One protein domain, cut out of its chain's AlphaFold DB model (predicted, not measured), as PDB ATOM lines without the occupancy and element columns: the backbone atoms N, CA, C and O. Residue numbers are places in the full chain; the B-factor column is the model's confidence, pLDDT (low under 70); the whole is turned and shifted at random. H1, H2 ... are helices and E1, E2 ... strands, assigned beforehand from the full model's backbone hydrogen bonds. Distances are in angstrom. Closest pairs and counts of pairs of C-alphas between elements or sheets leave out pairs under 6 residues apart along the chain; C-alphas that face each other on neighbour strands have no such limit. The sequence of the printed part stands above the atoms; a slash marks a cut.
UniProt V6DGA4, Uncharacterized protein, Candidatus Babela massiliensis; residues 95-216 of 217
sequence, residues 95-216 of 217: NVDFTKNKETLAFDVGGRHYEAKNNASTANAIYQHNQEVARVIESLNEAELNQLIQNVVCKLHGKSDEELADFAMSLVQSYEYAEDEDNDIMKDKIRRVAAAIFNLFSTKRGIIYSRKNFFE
ATOM      1  N   ASN A  95     -24.235  24.842  -3.745       69.88
ATOM      2  CA  ASN A  95     -24.784  24.450  -5.029       69.88
ATOM      3  C   ASN A  95     -25.415  25.670  -5.699       69.88
ATOM      4  O   ASN A  95     -26.053  26.508  -5.069       69.88
ATOM      5  N   VAL A  96     -25.189  25.786  -6.995       63.41
ATOM      6  CA  VAL A  96     -25.627  26.929  -7.783       63.41
ATOM      7  C   VAL A  96     -26.432  26.356  -8.933       63.41
ATOM      8  O   VAL A  96     -25.851  25.804  -9.866       63.41
ATOM      9  N   ASP A  97     -27.757  26.465  -8.842       65.31
ATOM     10  CA  ASP A  97     -28.670  25.868  -9.812       65.31
ATOM     11  C   ASP A  97     -29.369  26.939 -10.649       65.31
ATOM     12  O   ASP A  97     -29.929  27.919 -10.146       65.31
ATOM     13  N   PHE A  98     -29.371  26.697 -11.960       59.69
ATOM     14  CA  PHE A  98     -30.147  27.444 -12.936       59.69
ATOM     15  C   PHE A  98     -31.303  26.563 -13.391       59.69
ATOM     16  O   PHE A  98     -31.126  25.643 -14.193       59.69
ATOM     17  N   THR A  99     -32.506  26.844 -12.904       58.19
ATOM     18  CA  THR A  99     -33.710  26.295 -13.535       58.19
ATOM     19  C   THR A  99     -34.275  27.342 -14.480       58.19
ATOM     20  O   THR A  99     -34.164  28.538 -14.218       58.19
ATOM     21  N   LYS A 100     -34.851  26.921 -15.616       48.06
ATOM     22  CA  LYS A 100     -35.430  27.846 -16.601       48.06
ATOM     23  C   LYS A 100     -36.414  28.783 -15.879       48.06
ATOM     24  O   LYS A 100     -37.474  28.328 -15.450       48.06
ATOM     25  N   ASN A 101     -36.041  30.062 -15.764       52.91
ATOM     26  CA  ASN A 101     -36.756  31.162 -15.094       52.91
ATOM     27  C   ASN A 101     -36.574  31.315 -13.565       52.91
ATOM     28  O   ASN A 101     -37.320  32.096 -12.971       52.91
ATOM     29  N   LYS A 102     -35.641  30.602 -12.914       61.66
ATOM     30  CA  LYS A 102     -35.259  30.827 -11.503       61.66
ATOM     31  C   LYS A 102     -33.774  30.494 -11.283       61.66
ATOM     32  O   LYS A 102     -33.428  29.311 -11.184       61.66
ATOM     33  N   GLU A 103     -32.913  31.504 -11.159       72.31
ATOM     34  CA  GLU A 103     -31.620  31.335 -10.484       72.31
ATOM     35  C   GLU A 103     -31.840  31.128  -8.984       72.31
ATOM     36  O   GLU A 103     -32.624  31.835  -8.340       72.31
ATOM     37  N   THR A 104     -31.163  30.128  -8.422       78.75
ATOM     38  CA  THR A 104     -31.206  29.822  -6.989       78.75
ATOM     39  C   THR A 104     -29.784  29.695  -6.459       78.75
ATOM     40  O   THR A 104     -28.977  28.929  -6.993       78.75
ATOM     41  N   LEU A 105     -29.479  30.448  -5.403       83.31
ATOM     42  CA  LEU A 105     -28.261  30.252  -4.626       83.31
ATOM     43  C   LEU A 105     -28.585  29.295  -3.484       83.31
ATOM     44  O   LEU A 105     -29.361  29.641  -2.594       83.31
ATOM     45  N   ALA A 106     -27.994  28.104  -3.503       84.25
ATOM     46  CA  ALA A 106     -28.247  27.091  -2.496       84.25
ATOM     47  C   ALA A 106     -26.976  26.707  -1.736       84.25
ATOM     48  O   ALA A 106     -25.868  26.696  -2.279       84.25
ATOM     49  N   PHE A 107     -27.109  26.396  -0.454       78.31
ATOM     50  CA  PHE A 107     -25.973  25.994   0.361       78.31
ATOM     51  C   PHE A 107     -26.400  25.127   1.539       78.31
ATOM     52  O   PHE A 107     -27.482  25.289   2.100       78.31
ATOM     53  N   ASP A 108     -25.509  24.218   1.928       76.00
ATOM     54  CA  ASP A 108     -25.732  23.344   3.075       76.00
ATOM     55  C   ASP A 108     -25.099  23.920   4.351       76.00
ATOM     56  O   ASP A 108     -23.938  24.340   4.358       76.00
ATOM     57  N   VAL A 109     -25.840  23.905   5.463       65.88
ATOM     58  CA  VAL A 109     -25.329  24.251   6.802       65.88
ATOM     59  C   VAL A 109     -25.802  23.201   7.798       65.88
ATOM     60  O   VAL A 109     -26.996  22.942   7.923       65.88
ATOM     61  N   GLY A 110     -24.864  22.563   8.506       62.41
ATOM     62  CA  GLY A 110     -25.193  21.539   9.509       62.41
ATOM     63  C   GLY A 110     -25.997  20.359   8.945       62.41
ATOM     64  O   GLY A 110     -26.879  19.840   9.624       62.41
ATOM     65  N   GLY A 111     -25.754  19.984   7.683       66.69
ATOM     66  CA  GLY A 111     -26.462  18.896   6.998       66.69
ATOM     67  C   GLY A 111     -27.875  19.239   6.510       66.69
ATOM     68  O   GLY A 111     -28.570  18.347   6.027       66.69
ATOM     69  N   ARG A 112     -28.309  20.501   6.623       68.00
ATOM     70  CA  ARG A 112     -29.571  20.999   6.056       68.00
ATOM     71  C   ARG A 112     -29.311  21.859   4.830       68.00
ATOM     72  O   ARG A 112     -28.357  22.632   4.826       68.00
ATOM     73  N   HIS A 113     -30.185  21.726   3.840       81.75
ATOM     74  CA  HIS A 113     -30.132  22.457   2.581       81.75
ATOM     75  C   HIS A 113     -30.967  23.736   2.654       81.75
ATOM     76  O   HIS A 113     -32.116  23.685   3.095       81.75
ATOM     77  N   TYR A 114     -30.405  24.856   2.202       82.06
ATOM     78  CA  TYR A 114     -31.062  26.163   2.170       82.06
ATOM     79  C   TYR A 114     -30.999  26.745   0.761       82.06
ATOM     80  O   TYR A 114     -29.961  26.661   0.110       82.06
ATOM     81  N   GLU A 115     -32.092  27.358   0.305       87.31
ATOM     82  CA  GLU A 115     -32.240  27.858  -1.066       87.31
ATOM     83  C   GLU A 115     -32.742  29.304  -1.072       87.31
ATOM     84  O   GLU A 115     -33.908  29.563  -0.759       87.31
ATOM     85  N   ALA A 116     -31.887  30.236  -1.492       85.25
ATOM     86  CA  ALA A 116     -32.259  31.621  -1.750       85.25
ATOM     87  C   ALA A 116     -32.800  31.742  -3.176       85.25
ATOM     88  O   ALA A 116     -32.130  31.355  -4.140       85.25
ATOM     89  N   LYS A 117     -34.021  32.259  -3.324       81.69
ATOM     90  CA  LYS A 117     -34.725  32.288  -4.615       81.69
ATOM     91  C   LYS A 117     -35.039  33.712  -5.026       81.69
ATOM     92  O   LYS A 117     -35.724  34.430  -4.299       81.69
ATOM     93  N   ASN A 118     -34.630  34.065  -6.243       73.19
ATOM     94  CA  ASN A 118     -35.084  35.280  -6.903       73.19
ATOM     95  C   ASN A 118     -36.458  35.010  -7.538       73.19
ATOM     96  O   ASN A 118     -36.557  34.282  -8.529       73.19
ATOM     97  N   ASN A 119     -37.550  35.515  -6.957       64.50
ATOM     98  CA  ASN A 119     -38.842  35.461  -7.637       64.50
ATOM     99  C   ASN A 119     -39.766  36.615  -7.251       64.50
ATOM    100  O   ASN A 119     -40.148  36.758  -6.093       64.50
ATOM    101  N   ALA A 120     -40.197  37.371  -8.259       51.03
ATOM    102  CA  ALA A 120     -41.155  38.465  -8.129       51.03
ATOM    103  C   ALA A 120     -42.575  38.007  -7.728       51.03
ATOM    104  O   ALA A 120     -43.431  38.841  -7.447       51.03
ATOM    105  N   SER A 121     -42.862  36.696  -7.711       50.66
ATOM    106  CA  SER A 121     -44.151  36.175  -7.247       50.66
ATOM    107  C   SER A 121     -44.155  35.981  -5.726       50.66
ATOM    108  O   SER A 121     -43.424  35.131  -5.216       50.66
ATOM    109  N   THR A 122     -45.038  36.702  -5.033       52.78
ATOM    110  CA  THR A 122     -45.328  36.703  -3.582       52.78
ATOM    111  C   THR A 122     -45.886  35.380  -3.028       52.78
ATOM    112  O   THR A 122     -46.778  35.363  -2.182       52.78
ATOM    113  N   ALA A 123     -45.420  34.230  -3.515       65.38
ATOM    114  CA  ALA A 123     -45.827  32.943  -2.973       65.38
ATOM    115  C   ALA A 123     -45.257  32.789  -1.552       65.38
ATOM    116  O   ALA A 123     -44.041  32.721  -1.389       65.38
ATOM    117  N   ASN A 124     -46.126  32.684  -0.538       65.25
ATOM    118  CA  ASN A 124     -45.744  32.578   0.882       65.25
ATOM    119  C   ASN A 124     -44.638  31.542   1.166       65.25
ATOM    120  O   ASN A 124     -43.797  31.768   2.027       65.25
ATOM    121  N   ALA A 125     -44.606  30.428   0.428       64.75
ATOM    122  CA  ALA A 125     -43.567  29.406   0.575       64.75
ATOM    123  C   ALA A 125     -42.160  29.916   0.198       64.75
ATOM    124  O   ALA A 125     -41.181  29.566   0.844       64.75
ATOM    125  N   ILE A 126     -42.045  30.771  -0.823       67.56
ATOM    126  CA  ILE A 126     -40.760  31.360  -1.235       67.56
ATOM    127  C   ILE A 126     -40.275  32.354  -0.183       67.56
ATOM    128  O   ILE A 126     -39.099  32.347   0.171       67.56
ATOM    129  N   TYR A 127     -41.195  33.160   0.351       70.38
ATOM    130  CA  TYR A 127     -40.890  34.086   1.435       70.38
ATOM    131  C   TYR A 127     -40.316  33.336   2.646       70.38
ATOM    132  O   TYR A 127     -39.246  33.688   3.127       70.38
ATOM    133  N   GLN A 128     -40.937  32.220   3.049       75.50
ATOM    134  CA  GLN A 128     -40.418  31.361   4.123       75.50
ATOM    135  C   GLN A 128     -39.007  30.822   3.838       75.50
ATOM    136  O   GLN A 128     -38.161  30.852   4.728       75.50
ATOM    137  N   HIS A 129     -38.714  30.387   2.609       80.94
ATOM    138  CA  HIS A 129     -37.367  29.910   2.259       80.94
ATOM    139  C   HIS A 129     -36.314  31.019   2.411       80.94
ATOM    140  O   HIS A 129     -35.251  30.793   2.988       80.94
ATOM    141  N   ASN A 130     -36.615  32.234   1.944       84.50
ATOM    142  CA  ASN A 130     -35.704  33.374   2.066       84.50
ATOM    143  C   ASN A 130     -35.543  33.841   3.531       84.50
ATOM    144  O   ASN A 130     -34.445  34.224   3.932       84.50
ATOM    145  N   GLN A 131     -36.575  33.713   4.372       83.81
ATOM    146  CA  GLN A 131     -36.448  33.928   5.821       83.81
ATOM    147  C   GLN A 131     -35.505  32.910   6.481       83.81
ATOM    148  O   GLN A 131     -34.677  33.270   7.320       83.81
ATOM    149  N   GLU A 132     -35.611  31.632   6.112       82.38
ATOM    150  CA  GLU A 132     -34.722  30.583   6.625       82.38
ATOM    151  C   GLU A 132     -33.269  30.813   6.195       82.38
ATOM    152  O   GLU A 132     -32.364  30.676   7.022       82.38
ATOM    153  N   VAL A 133     -33.052  31.227   4.942       87.75
ATOM    154  CA  VAL A 133     -31.742  31.650   4.422       87.75
ATOM    155  C   VAL A 133     -31.171  32.807   5.245       87.75
ATOM    156  O   VAL A 133     -30.011  32.758   5.661       87.75
ATOM    157  N   ALA A 134     -31.976  33.832   5.526       86.62
ATOM    158  CA  ALA A 134     -31.540  34.989   6.299       86.62
ATOM    159  C   ALA A 134     -31.108  34.594   7.724       86.62
ATOM    160  O   ALA A 134     -30.003  34.925   8.163       86.62
ATOM    161  N   ARG A 135     -31.927  33.787   8.411       80.69
ATOM    162  CA  ARG A 135     -31.642  33.287   9.769       80.69
ATOM    163  C   ARG A 135     -30.425  32.370   9.821       80.69
ATOM    164  O   ARG A 135     -29.637  32.444  10.765       80.69
ATOM    165  N   VAL A 136     -30.236  31.501   8.825       83.75
ATOM    166  CA  VAL A 136     -29.051  30.637   8.820       83.75
ATOM    167  C   VAL A 136     -27.784  31.456   8.583       83.75
ATOM    168  O   VAL A 136     -26.811  31.234   9.302       83.75
ATOM    169  N   ILE A 137     -27.802  32.446   7.678       87.44
ATOM    170  CA  ILE A 137     -26.669  33.358   7.447       87.44
ATOM    171  C   ILE A 137     -26.353  34.166   8.714       87.44
ATOM    172  O   ILE A 137     -25.183  34.273   9.089       87.44
ATOM    173  N   GLU A 138     -27.372  34.675   9.414       86.31
ATOM    174  CA  GLU A 138     -27.215  35.342  10.712       86.31
ATOM    175  C   GLU A 138     -26.494  34.444  11.729       86.31
ATOM    176  O   GLU A 138     -25.584  34.898  12.427       86.31
ATOM    177  N   SER A 139     -26.853  33.158  11.788       81.38
ATOM    178  CA  SER A 139     -26.313  32.211  12.771       81.38
ATOM    179  C   SER A 139     -24.838  31.838  12.561       81.38
ATOM    180  O   SER A 139     -24.196  31.330  13.485       81.38
ATOM    181  N   LEU A 140     -24.281  32.088  11.368       80.81
ATOM    182  CA  LEU A 140     -22.894  31.745  11.047       80.81
ATOM    183  C   LEU A 140     -21.922  32.617  11.841       80.81
ATOM    184  O   LEU A 140     -22.028  33.844  11.844       80.81
ATOM    185  N   ASN A 141     -20.913  32.016  12.468       79.56
ATOM    186  CA  ASN A 141     -19.795  32.799  12.994       79.56
ATOM    187  C   ASN A 141     -18.910  33.338  11.852       79.56
ATOM    188  O   ASN A 141     -19.034  32.931  10.701       79.56
ATOM    189  N   GLU A 142     -17.971  34.233  12.167       79.88
ATOM    190  CA  GLU A 142     -17.081  34.846  11.167       79.88
ATOM    191  C   GLU A 142     -16.313  33.834  10.304       79.88
ATOM    192  O   GLU A 142     -16.180  34.019   9.096       79.88
ATOM    193  N   ALA A 143     -15.806  32.748  10.889       78.12
ATOM    194  CA  ALA A 143     -15.064  31.743  10.131       78.12
ATOM    195  C   ALA A 143     -15.982  30.964   9.174       78.12
ATOM    196  O   ALA A 143     -15.598  30.690   8.038       78.12
ATOM    197  N   GLU A 144     -17.196  30.639   9.619       80.50
ATOM    198  CA  GLU A 144     -18.218  29.954   8.820       80.50
ATOM    199  C   GLU A 144     -18.734  30.844   7.682       80.50
ATOM    200  O   GLU A 144     -18.824  30.393   6.541       80.50
ATOM    201  N   LEU A 145     -18.992  32.123   7.965       87.00
ATOM    202  CA  LEU A 145     -19.415  33.108   6.973       87.00
ATOM    203  C   LEU A 145     -18.338  33.328   5.907       87.00
ATOM    204  O   LEU A 145     -18.628  33.303   4.713       87.00
ATOM    205  N   ASN A 146     -17.079  33.489   6.317       82.69
ATOM    206  CA  ASN A 146     -15.975  33.640   5.371       82.69
ATOM    207  C   ASN A 146     -15.785  32.376   4.516       82.69
ATOM    208  O   ASN A 146     -15.485  32.485   3.328       82.69
ATOM    209  N   GLN A 147     -16.016  31.184   5.077       81.94
ATOM    210  CA  GLN A 147     -16.003  29.938   4.308       81.94
ATOM    211  C   GLN A 147     -17.157  29.872   3.298       81.94
ATOM    212  O   GLN A 147     -16.932  29.461   2.159       81.94
ATOM    213  N   LEU A 148     -18.375  30.278   3.685       87.06
ATOM    214  CA  LEU A 148     -19.511  30.391   2.765       87.06
ATOM    215  C   LEU A 148     -19.160  31.320   1.600       87.06
ATOM    216  O   LEU A 148     -19.264  30.914   0.445       87.06
ATOM    217  N   ILE A 149     -18.671  32.526   1.905       88.19
ATOM    218  CA  ILE A 149     -18.266  33.525   0.910       88.19
ATOM    219  C   ILE A 149     -17.227  32.947  -0.056       88.19
ATOM    220  O   ILE A 149     -17.399  33.050  -1.268       88.19
ATOM    221  N   GLN A 150     -16.177  32.300   0.455       83.44
ATOM    222  CA  GLN A 150     -15.159  31.671  -0.392       83.44
ATOM    223  C   GLN A 150     -15.756  30.605  -1.314       83.44
ATOM    224  O   GLN A 150     -15.417  30.562  -2.494       83.44
ATOM    225  N   ASN A 151     -16.662  29.769  -0.807       80.75
ATOM    226  CA  ASN A 151     -17.268  28.704  -1.599       80.75
ATOM    227  C   ASN A 151     -18.198  29.262  -2.686       80.75
ATOM    228  O   ASN A 151     -18.137  28.795  -3.823       80.75
ATOM    229  N   VAL A 152     -18.985  30.297  -2.365       85.94
ATOM    230  CA  VAL A 152     -19.806  31.037  -3.338       85.94
ATOM    231  C   VAL A 152     -18.917  31.633  -4.427       85.94
ATOM    232  O   VAL A 152     -19.139  31.386  -5.610       85.94
ATOM    233  N   VAL A 153     -17.860  32.349  -4.037       83.75
ATOM    234  CA  VAL A 153     -16.922  32.990  -4.969       83.75
ATOM    235  C   VAL A 153     -16.256  31.966  -5.888       83.75
ATOM    236  O   VAL A 153     -16.222  32.164  -7.101       83.75
ATOM    237  N   CYS A 154     -15.769  30.850  -5.341       78.81
ATOM    238  CA  CYS A 154     -15.150  29.779  -6.124       78.81
ATOM    239  C   CYS A 154     -16.122  29.152  -7.133       78.81
ATOM    240  O   CYS A 154     -15.716  28.839  -8.250       78.81
ATOM    241  N   LYS A 155     -17.393  28.961  -6.758       81.56
ATOM    242  CA  LYS A 155     -18.416  28.365  -7.636       81.56
ATOM    243  C   LYS A 155     -18.876  29.301  -8.747       81.56
ATOM    244  O   LYS A 155     -19.186  28.829  -9.837       81.56
ATOM    245  N   LEU A 156     -18.923  30.600  -8.468       83.44
ATOM    246  CA  LEU A 156     -19.376  31.620  -9.411       83.44
ATOM    247  C   LEU A 156     -18.241  32.215 -10.256       83.44
ATOM    248  O   LEU A 156     -18.489  33.029 -11.144       83.44
ATOM    249  N   HIS A 157     -16.992  31.823 -10.012       84.62
ATOM    250  CA  HIS A 157     -15.861  32.309 -10.789       84.62
ATOM    251  C   HIS A 157     -16.013  31.967 -12.282       84.62
ATOM    252  O   HIS A 157     -16.274  30.821 -12.645       84.62
ATOM    253  N   GLY A 158     -15.828  32.964 -13.153       78.69
ATOM    254  CA  GLY A 158     -15.946  32.807 -14.608       78.69
ATOM    255  C   GLY A 158     -17.375  32.881 -15.163       78.69
ATOM    256  O   GLY A 158     -17.550  32.707 -16.368       78.69
ATOM    257  N   LYS A 159     -18.379  33.142 -14.317       83.38
ATOM    258  CA  LYS A 159     -19.758  33.439 -14.735       83.38
ATOM    259  C   LYS A 159     -19.882  34.829 -15.358       83.38
ATOM    260  O   LYS A 159     -19.079  35.714 -15.057       83.38
ATOM    261  N   SER A 160     -20.867  35.012 -16.238       85.88
ATOM    262  CA  SER A 160     -21.133  36.315 -16.857       85.88
ATOM    263  C   SER A 160     -21.678  37.319 -15.835       85.88
ATOM    264  O   SER A 160     -22.266  36.935 -14.826       85.88
ATOM    265  N   ASP A 161     -21.526  38.618 -16.106       84.62
ATOM    266  CA  ASP A 161     -22.102  39.670 -15.256       84.62
ATOM    267  C   ASP A 161     -23.636  39.527 -15.124       84.62
ATOM    268  O   ASP A 161     -24.186  39.860 -14.079       84.62
ATOM    269  N   GLU A 162     -24.320  39.006 -16.150       82.94
ATOM    270  CA  GLU A 162     -25.758  38.689 -16.116       82.94
ATOM    271  C   GLU A 162     -26.051  37.558 -15.121       82.94
ATOM    272  O   GLU A 162     -26.821  37.756 -14.183       82.94
ATOM    273  N   GLU A 163     -25.356  36.421 -15.243       83.50
ATOM    274  CA  GLU A 163     -25.513  35.275 -14.335       83.50
ATOM    275  C   GLU A 163     -25.197  35.659 -12.877       83.50
ATOM    276  O   GLU A 163     -25.912  35.284 -11.948       83.50
ATOM    277  N   LEU A 164     -24.124  36.427 -12.656       85.19
ATOM    278  CA  LEU A 164     -23.719  36.878 -11.322       85.19
ATOM    279  C   LEU A 164     -24.768  37.788 -10.677       85.19
ATOM    280  O   LEU A 164     -24.977  37.728  -9.463       85.19
ATOM    281  N   ALA A 165     -25.423  38.629 -11.475       81.12
ATOM    282  CA  ALA A 165     -26.461  39.519 -10.984       81.12
ATOM    283  C   ALA A 165     -27.651  38.747 -10.467       81.12
ATOM    284  O   ALA A 165     -28.141  39.055  -9.386       81.12
ATOM    285  N   ASP A 166     -28.097  37.739 -11.200       80.25
ATOM    286  CA  ASP A 166     -29.288  37.014 -10.806       80.25
ATOM    287  C   ASP A 166     -29.054  36.167  -9.542       80.25
ATOM    288  O   ASP A 166     -29.941  36.094  -8.685       80.25
ATOM    289  N   PHE A 167     -27.825  35.673  -9.315       84.25
ATOM    290  CA  PHE A 167     -27.447  35.089  -8.020       84.25
ATOM    291  C   PHE A 167     -27.409  36.096  -6.886       84.25
ATOM    292  O   PHE A 167     -27.934  35.808  -5.812       84.25
ATOM    293  N   ALA A 168     -26.811  37.268  -7.096       82.31
ATOM    294  CA  ALA A 168     -26.815  38.299  -6.065       82.31
ATOM    295  C   ALA A 168     -28.253  38.725  -5.727       82.31
ATOM    296  O   ALA A 168     -28.600  38.860  -4.557       82.31
ATOM    297  N   MET A 169     -29.117  38.840  -6.739       84.94
ATOM    298  CA  MET A 169     -30.520  39.209  -6.564       84.94
ATOM    299  C   MET A 169     -31.354  38.131  -5.861       84.94
ATOM    300  O   MET A 169     -32.365  38.463  -5.245       84.94
ATOM    301  N   SER A 170     -30.926  36.864  -5.859       85.62
ATOM    302  CA  SER A 170     -31.589  35.811  -5.072       85.62
ATOM    303  C   SER A 170     -31.560  36.058  -3.558       85.62
ATOM    304  O   SER A 170     -32.421  35.546  -2.848       85.62
ATOM    305  N   LEU A 171     -30.630  36.889  -3.069       89.62
ATOM    306  CA  LEU A 171     -30.516  37.262  -1.656       89.62
ATOM    307  C   LEU A 171     -31.369  38.479  -1.265       89.62
ATOM    308  O   LEU A 171     -31.442  38.787  -0.078       89.62
ATOM    309  N   VAL A 172     -32.021  39.168  -2.212       88.06
ATOM    310  CA  VAL A 172     -32.754  40.418  -1.926       88.06
ATOM    311  C   VAL A 172     -33.874  40.202  -0.920       88.06
ATOM    312  O   VAL A 172     -33.908  40.893   0.084       88.06
ATOM    313  N   GLN A 173     -34.718  39.187  -1.102       86.38
ATOM    314  CA  GLN A 173     -35.800  38.917  -0.145       86.38
ATOM    315  C   GLN A 173     -35.284  38.495   1.237       86.38
ATOM    316  O   GLN A 173     -35.939  38.740   2.244       86.38
ATOM    317  N   SER A 174     -34.109  37.857   1.298       89.62
ATOM    318  CA  SER A 174     -33.468  37.550   2.584       89.62
ATOM    319  C   SER A 174     -33.002  38.836   3.279       89.62
ATOM    320  O   SER A 174     -33.082  38.935   4.500       89.62
ATOM    321  N   TYR A 175     -32.524  39.818   2.507       91.50
ATOM    322  CA  TYR A 175     -32.126  41.135   3.006       91.50
ATOM    323  C   TYR A 175     -33.332  41.981   3.432       91.50
ATOM    324  O   TYR A 175     -33.320  42.489   4.544       91.50
ATOM    325  N   GLU A 176     -34.388  42.055   2.617       88.81
ATOM    326  CA  GLU A 176     -35.644  42.753   2.954       88.81
ATOM    327  C   GLU A 176     -36.245  42.205   4.254       88.81
ATOM    328  O   GLU A 176     -36.622  42.967   5.136       88.81
ATOM    329  N   TYR A 177     -36.240  40.880   4.437       88.19
ATOM    330  CA  TYR A 177     -36.656  40.282   5.705       88.19
ATOM    331  C   TYR A 177     -35.791  40.743   6.891       88.19
ATOM    332  O   TYR A 177     -36.306  40.993   7.977       88.19
ATOM    333  N   ALA A 178     -34.477  40.865   6.699       89.06
ATOM    334  CA  ALA A 178     -33.576  41.369   7.733       89.06
ATOM    335  C   ALA A 178     -33.809  42.861   8.046       89.06
ATOM    336  O   ALA A 178     -33.580  43.284   9.182       89.06
ATOM    337  N   GLU A 179     -34.250  43.648   7.059       89.56
ATOM    338  CA  GLU A 179     -34.700  45.033   7.246       89.56
ATOM    339  C   GLU A 179     -36.013  45.104   8.024       89.56
ATOM    340  O   GLU A 179     -36.089  45.857   8.993       89.56
ATOM    341  N   ASP A 180     -37.002  44.283   7.666       87.69
ATOM    342  CA  ASP A 180     -38.295  44.211   8.358       87.69
ATOM    343  C   ASP A 180     -38.149  43.794   9.835       87.69
ATOM    344  O   ASP A 180     -38.904  44.254  10.693       87.69
ATOM    345  N   GLU A 181     -37.168  42.941  10.145       87.19
ATOM    346  CA  GLU A 181     -36.832  42.505  11.512       87.19
ATOM    347  C   GLU A 181     -35.906  43.485  12.262       87.19
ATOM    348  O   GLU A 181     -35.558  43.232  13.417       87.19
ATOM    349  N   ASP A 182     -35.470  44.574  11.619       90.56
ATOM    350  CA  ASP A 182     -34.494  45.541  12.146       90.56
ATOM    351  C   ASP A 182     -33.211  44.878  12.701       90.56
ATOM    352  O   ASP A 182     -32.669  45.240  13.748       90.56
ATOM    353  N   ASN A 183     -32.714  43.849  12.002       87.12
ATOM    354  CA  ASN A 183     -31.580  43.043  12.458       87.12
ATOM    355  C   ASN A 183     -30.287  43.405  11.712       87.12
ATOM    356  O   ASN A 183     -29.968  42.862  10.650       87.12
ATOM    357  N   ASP A 184     -29.496  44.308  12.297       91.06
ATOM    358  CA  ASP A 184     -28.232  44.789  11.720       91.06
ATOM    359  C   ASP A 184     -27.194  43.688  11.466       91.06
ATOM    360  O   ASP A 184     -26.463  43.744  10.474       91.06
ATOM    361  N   ILE A 185     -27.132  42.668  12.327       86.12
ATOM    362  CA  ILE A 185     -26.182  41.558  12.172       86.12
ATOM    363  C   ILE A 185     -26.564  40.718  10.953       86.12
ATOM    364  O   ILE A 185     -25.703  40.356  10.148       86.12
ATOM    365  N   MET A 186     -27.850  40.412  10.803       88.38
ATOM    366  CA  MET A 186     -28.368  39.669   9.660       88.38
ATOM    367  C   MET A 186     -28.149  40.452   8.355       88.38
ATOM    368  O   MET A 186     -27.599  39.892   7.401       88.38
ATOM    369  N   LYS A 187     -28.466  41.757   8.347       93.50
ATOM    370  CA  LYS A 187     -28.222  42.662   7.208       93.50
ATOM    371  C   LYS A 187     -26.749  42.679   6.794       93.50
ATOM    372  O   LYS A 187     -26.451  42.464   5.618       93.50
ATOM    373  N   ASP A 188     -25.824  42.873   7.740       94.56
ATOM    374  CA  ASP A 188     -24.380  42.904   7.457       94.56
ATOM    375  C   ASP A 188     -23.894  41.604   6.805       94.56
ATOM    376  O   ASP A 188     -23.213  41.621   5.775       94.56
ATOM    377  N   LYS A 189     -24.281  40.452   7.359       93.25
ATOM    378  CA  LYS A 189     -23.810  39.161   6.850       93.25
ATOM    379  C   LYS A 189     -24.351  38.856   5.457       93.25
ATOM    380  O   LYS A 189     -23.581  38.408   4.605       93.25
ATOM    381  N   ILE A 190     -25.628  39.145   5.190       94.00
ATOM    382  CA  ILE A 190     -26.221  38.983   3.851       94.00
ATOM    383  C   ILE A 190     -25.541  39.925   2.851       94.00
ATOM    384  O   ILE A 190     -25.117  39.483   1.778       94.00
ATOM    385  N   ARG A 191     -25.335  41.195   3.229       94.25
ATOM    386  CA  ARG A 191     -24.616  42.194   2.423       94.25
ATOM    387  C   ARG A 191     -23.213  41.724   2.057       94.25
ATOM    388  O   ARG A 191     -22.802  41.874   0.909       94.25
ATOM    389  N   ARG A 192     -22.474  41.118   2.990       94.50
ATOM    390  CA  ARG A 192     -21.123  40.588   2.734       94.50
ATOM    391  C   ARG A 192     -21.116  39.449   1.715       94.50
ATOM    392  O   ARG A 192     -20.217  39.411   0.874       94.50
ATOM    393  N   VAL A 193     -22.110  38.557   1.747       92.50
ATOM    394  CA  VAL A 193     -22.261  37.502   0.728       92.50
ATOM    395  C   VAL A 193     -22.587  38.120  -0.634       92.50
ATOM    396  O   VAL A 193     -21.887  37.840  -1.606       92.50
ATOM    397  N   ALA A 194     -23.576  39.017  -0.706       92.25
ATOM    398  CA  ALA A 194     -23.958  39.686  -1.952       92.25
ATOM    399  C   ALA A 194     -22.796  40.500  -2.555       92.25
ATOM    400  O   ALA A 194     -22.496  40.382  -3.745       92.25
ATOM    401  N   ALA A 195     -22.076  41.267  -1.733       91.00
ATOM    402  CA  ALA A 195     -20.920  42.054  -2.156       91.00
ATOM    403  C   ALA A 195     -19.797  41.179  -2.732       91.00
ATOM    404  O   ALA A 195     -19.147  41.569  -3.704       91.00
ATOM    405  N   ALA A 196     -19.574  39.983  -2.177       91.06
ATOM    406  CA  ALA A 196     -18.596  39.044  -2.718       91.06
ATOM    407  C   ALA A 196     -18.961  38.570  -4.135       91.06
ATOM    408  O   ALA A 196     -18.071  38.457  -4.977       91.06
ATOM    409  N   ILE A 197     -20.253  38.373  -4.419       91.12
ATOM    410  CA  ILE A 197     -20.749  38.047  -5.764       91.12
ATOM    411  C   ILE A 197     -20.567  39.250  -6.698       91.12
ATOM    412  O   ILE A 197     -19.988  39.108  -7.773       91.12
ATOM    413  N   PHE A 198     -20.961  40.458  -6.278       89.06
ATOM    414  CA  PHE A 198     -20.766  41.670  -7.087       89.06
ATOM    415  C   PHE A 198     -19.291  41.972  -7.378       89.06
ATOM    416  O   PHE A 198     -18.962  42.533  -8.423       89.06
ATOM    417  N   ASN A 199     -18.375  41.578  -6.495       90.12
ATOM    418  CA  ASN A 199     -16.941  41.736  -6.721       90.12
ATOM    419  C   ASN A 199     -16.387  40.855  -7.851       90.12
ATOM    420  O   ASN A 199     -15.305  41.168  -8.350       90.12
ATOM    421  N   LEU A 200     -17.115  39.815  -8.274       87.19
ATOM    422  CA  LEU A 200     -16.758  38.980  -9.424       87.19
ATOM    423  C   LEU A 200     -17.081  39.624 -10.778       87.19
ATOM    424  O   LEU A 200     -16.592  39.142 -11.796       87.19
ATOM    425  N   PHE A 201     -17.866  40.706 -10.803       87.62
ATOM    426  CA  PHE A 201     -18.260  41.359 -12.049       87.62
ATOM    427  C   PHE A 201     -17.053  41.916 -12.794       87.62
ATOM    428  O   PHE A 201     -16.216  42.636 -12.232       87.62
ATOM    429  N   SER A 202     -17.034  41.664 -14.096       84.44
ATOM    430  CA  SER A 202     -16.066  42.244 -15.019       84.44
ATOM    431  C   SER A 202     -16.317  43.742 -15.226       84.44
ATOM    432  O   SER A 202     -15.371  44.536 -15.242       84.44
ATOM    433  N   THR A 203     -17.588  44.159 -15.307       82.50
ATOM    434  CA  THR A 203     -17.979  45.534 -15.637       82.50
ATOM    435  C   THR A 203     -18.678  46.231 -14.471       82.50
ATOM    436  O   THR A 203     -19.900  46.230 -14.333       82.50
ATOM    437  N   LYS A 204     -17.906  46.979 -13.675       80.38
ATOM    438  CA  LYS A 204     -18.392  47.717 -12.486       80.38
ATOM    439  C   LYS A 204     -19.136  49.031 -12.781       80.38
ATOM    440  O   LYS A 204     -19.175  49.934 -11.949       80.38
ATOM    441  N   ARG A 205     -19.658  49.193 -13.998       72.44
ATOM    442  CA  ARG A 205     -20.323  50.426 -14.470       72.44
ATOM    443  C   ARG A 205     -21.614  50.169 -15.258       72.44
ATOM    444  O   ARG A 205     -22.227  51.121 -15.723       72.44
ATOM    445  N   GLY A 206     -22.009  48.907 -15.435       69.50
ATOM    446  CA  GLY A 206     -23.224  48.544 -16.166       69.50
ATOM    447  C   GLY A 206     -24.492  48.645 -15.314       69.50
ATOM    448  O   GLY A 206     -24.430  48.571 -14.087       69.50
ATOM    449  N   ILE A 207     -25.652  48.733 -15.981       69.06
ATOM    450  CA  ILE A 207     -26.998  48.714 -15.361       69.06
ATOM    451  C   ILE A 207     -27.169  47.497 -14.437       69.06
ATOM    452  O   ILE A 207     -27.797  47.563 -13.382       69.06
ATOM    453  N   ILE A 208     -26.557  46.379 -14.813       72.75
ATOM    454  CA  ILE A 208     -26.602  45.143 -14.044       72.75
ATOM    455  C   ILE A 208     -25.829  45.293 -12.720       72.75
ATOM    456  O   ILE A 208     -26.348  44.953 -11.661       72.75
ATOM    457  N   TYR A 209     -24.635  45.891 -12.747       75.69
ATOM    458  CA  TYR A 209     -23.829  46.128 -11.545       75.69
ATOM    459  C   TYR A 209     -24.471  47.145 -10.590       75.69
ATOM    460  O   TYR A 209     -24.338  47.010  -9.375       75.69
ATOM    461  N   SER A 210     -25.223  48.132 -11.099       77.38
ATOM    462  CA  SER A 210     -25.941  49.087 -10.234       77.38
ATOM    463  C   SER A 210     -26.991  48.442  -9.324       77.38
ATOM    464  O   SER A 210     -27.387  49.057  -8.337       77.38
ATOM    465  N   ARG A 211     -27.385  47.184  -9.582       78.19
ATOM    466  CA  ARG A 211     -28.244  46.412  -8.671       78.19
ATOM    467  C   ARG A 211     -27.605  46.171  -7.297       78.19
ATOM    468  O   ARG A 211     -28.334  45.930  -6.345       78.19
ATOM    469  N   LYS A 212     -26.281  46.313  -7.148       80.81
ATOM    470  CA  LYS A 212     -25.608  46.240  -5.838       80.81
ATOM    471  C   LYS A 212     -26.164  47.233  -4.815       80.81
ATOM    472  O   LYS A 212     -26.121  46.958  -3.623       80.81
ATOM    473  N   ASN A 213     -26.717  48.355  -5.286       82.19
ATOM    474  CA  ASN A 213     -27.243  49.412  -4.431       82.19
ATOM    475  C   ASN A 213     -28.388  48.926  -3.531       82.19
ATOM    476  O   ASN A 213     -28.543  49.474  -2.450       82.19
ATOM    477  N   PHE A 214     -29.134  47.878  -3.911       80.12
ATOM    478  CA  PHE A 214     -30.149  47.271  -3.036       80.12
ATOM    479  C   PHE A 214     -29.583  46.806  -1.692       80.12
ATOM    480  O   PHE A 214     -30.282  46.844  -0.694       80.12
ATOM    481  N   PHE A 215     -28.317  46.387  -1.665       77.81
ATOM    482  CA  PHE A 215     -27.659  45.917  -0.451       77.81
ATOM    483  C   PHE A 215     -26.810  46.998   0.225       77.81
ATOM    484  O   PHE A 215     -26.296  46.747   1.306       77.81
ATOM    485  N   GLU A 216     -26.576  48.147  -0.413       73.44
ATOM    486  CA  GLU A 216     -25.692  49.217   0.089       73.44
ATOM    487  C   GLU A 216     -26.458  50.425   0.650       73.44
ATOM    488  O   GLU A 216     -25.838  51.275   1.294       73.44
TER     489      GLU A 216
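What this domain is: This is residues 95 to 216 of the 217 residues of an uncharacterized protein of Candidatus Babela massiliensis (UniProt V6DGA4). A small twisted wall of three strands has one face covered by H1, H2 and H3, while no named helix covers its other face. Behind these helices H5 runs through the middle of the helical part, touching the other five helices, with H6 on the side away from the sheet. The 122 printed residues hold E1 E2 E3, then H1 to H6; the sheet, order E1 - E2 - E3, is antiparallel, and the class is mixed. The whole is compact, radius of gyration of the C-alphas 13.3 A, spanning 34 by 32 by 27 A.

Where its parts are: E1 (95 to 99) begins at C-alpha 95, (-24.784, 24.450, -5.029). E2 (102 to 109) is 21.8 A long, and E3 (112 to 117) follows. H1 (124 to 139) measures 22.8 A, H2 (142 to 156) 21.0 A. After H3 (161 to 169) and H4 (172 to 180), H5 (184 to 198) measures 20.5 A. H6 (209 to 216) ends at C-alpha 216, (-25.692, 49.217, 0.089).

How they stand to each other: E1 E2 E3 form a meander, each strand the antiparallel neighbour of the one before; N 95 and O 106 are 2.9 A apart, N 107 and O 114 2.9 A, within hydrogen-bond range. H1, over E3, has a height over the sheet of 6.1 A. H2 and H3, on the same face, make two layers with the sheet, helices on one face. H4 only grazes the sheet with residues 172 to 174. H5, the hub, touches H2 at a shallow tilt of 27 degrees, the same way, closest C-alphas Ile 149 and Val 193, 5.6 A. H5 and H6 form a helical hairpin, closest C-alphas Arg 191 and Phe 215, 5.6 A. Every O i to N i+4 pair is within range in H1 to H5; H6 has 1 of 4, but 5 of 5 O i to N i+3 pairs.

The domain as a whole: The C-alphas of Gly 111 and Arg 205, the farthest apart, are 38.6 A apart. The printed part has no cut and no long link. Its mean pLDDT is 80.2; residues 95 to 102, 109 to 112, 119 to 126 and 206 to 207 are under 70.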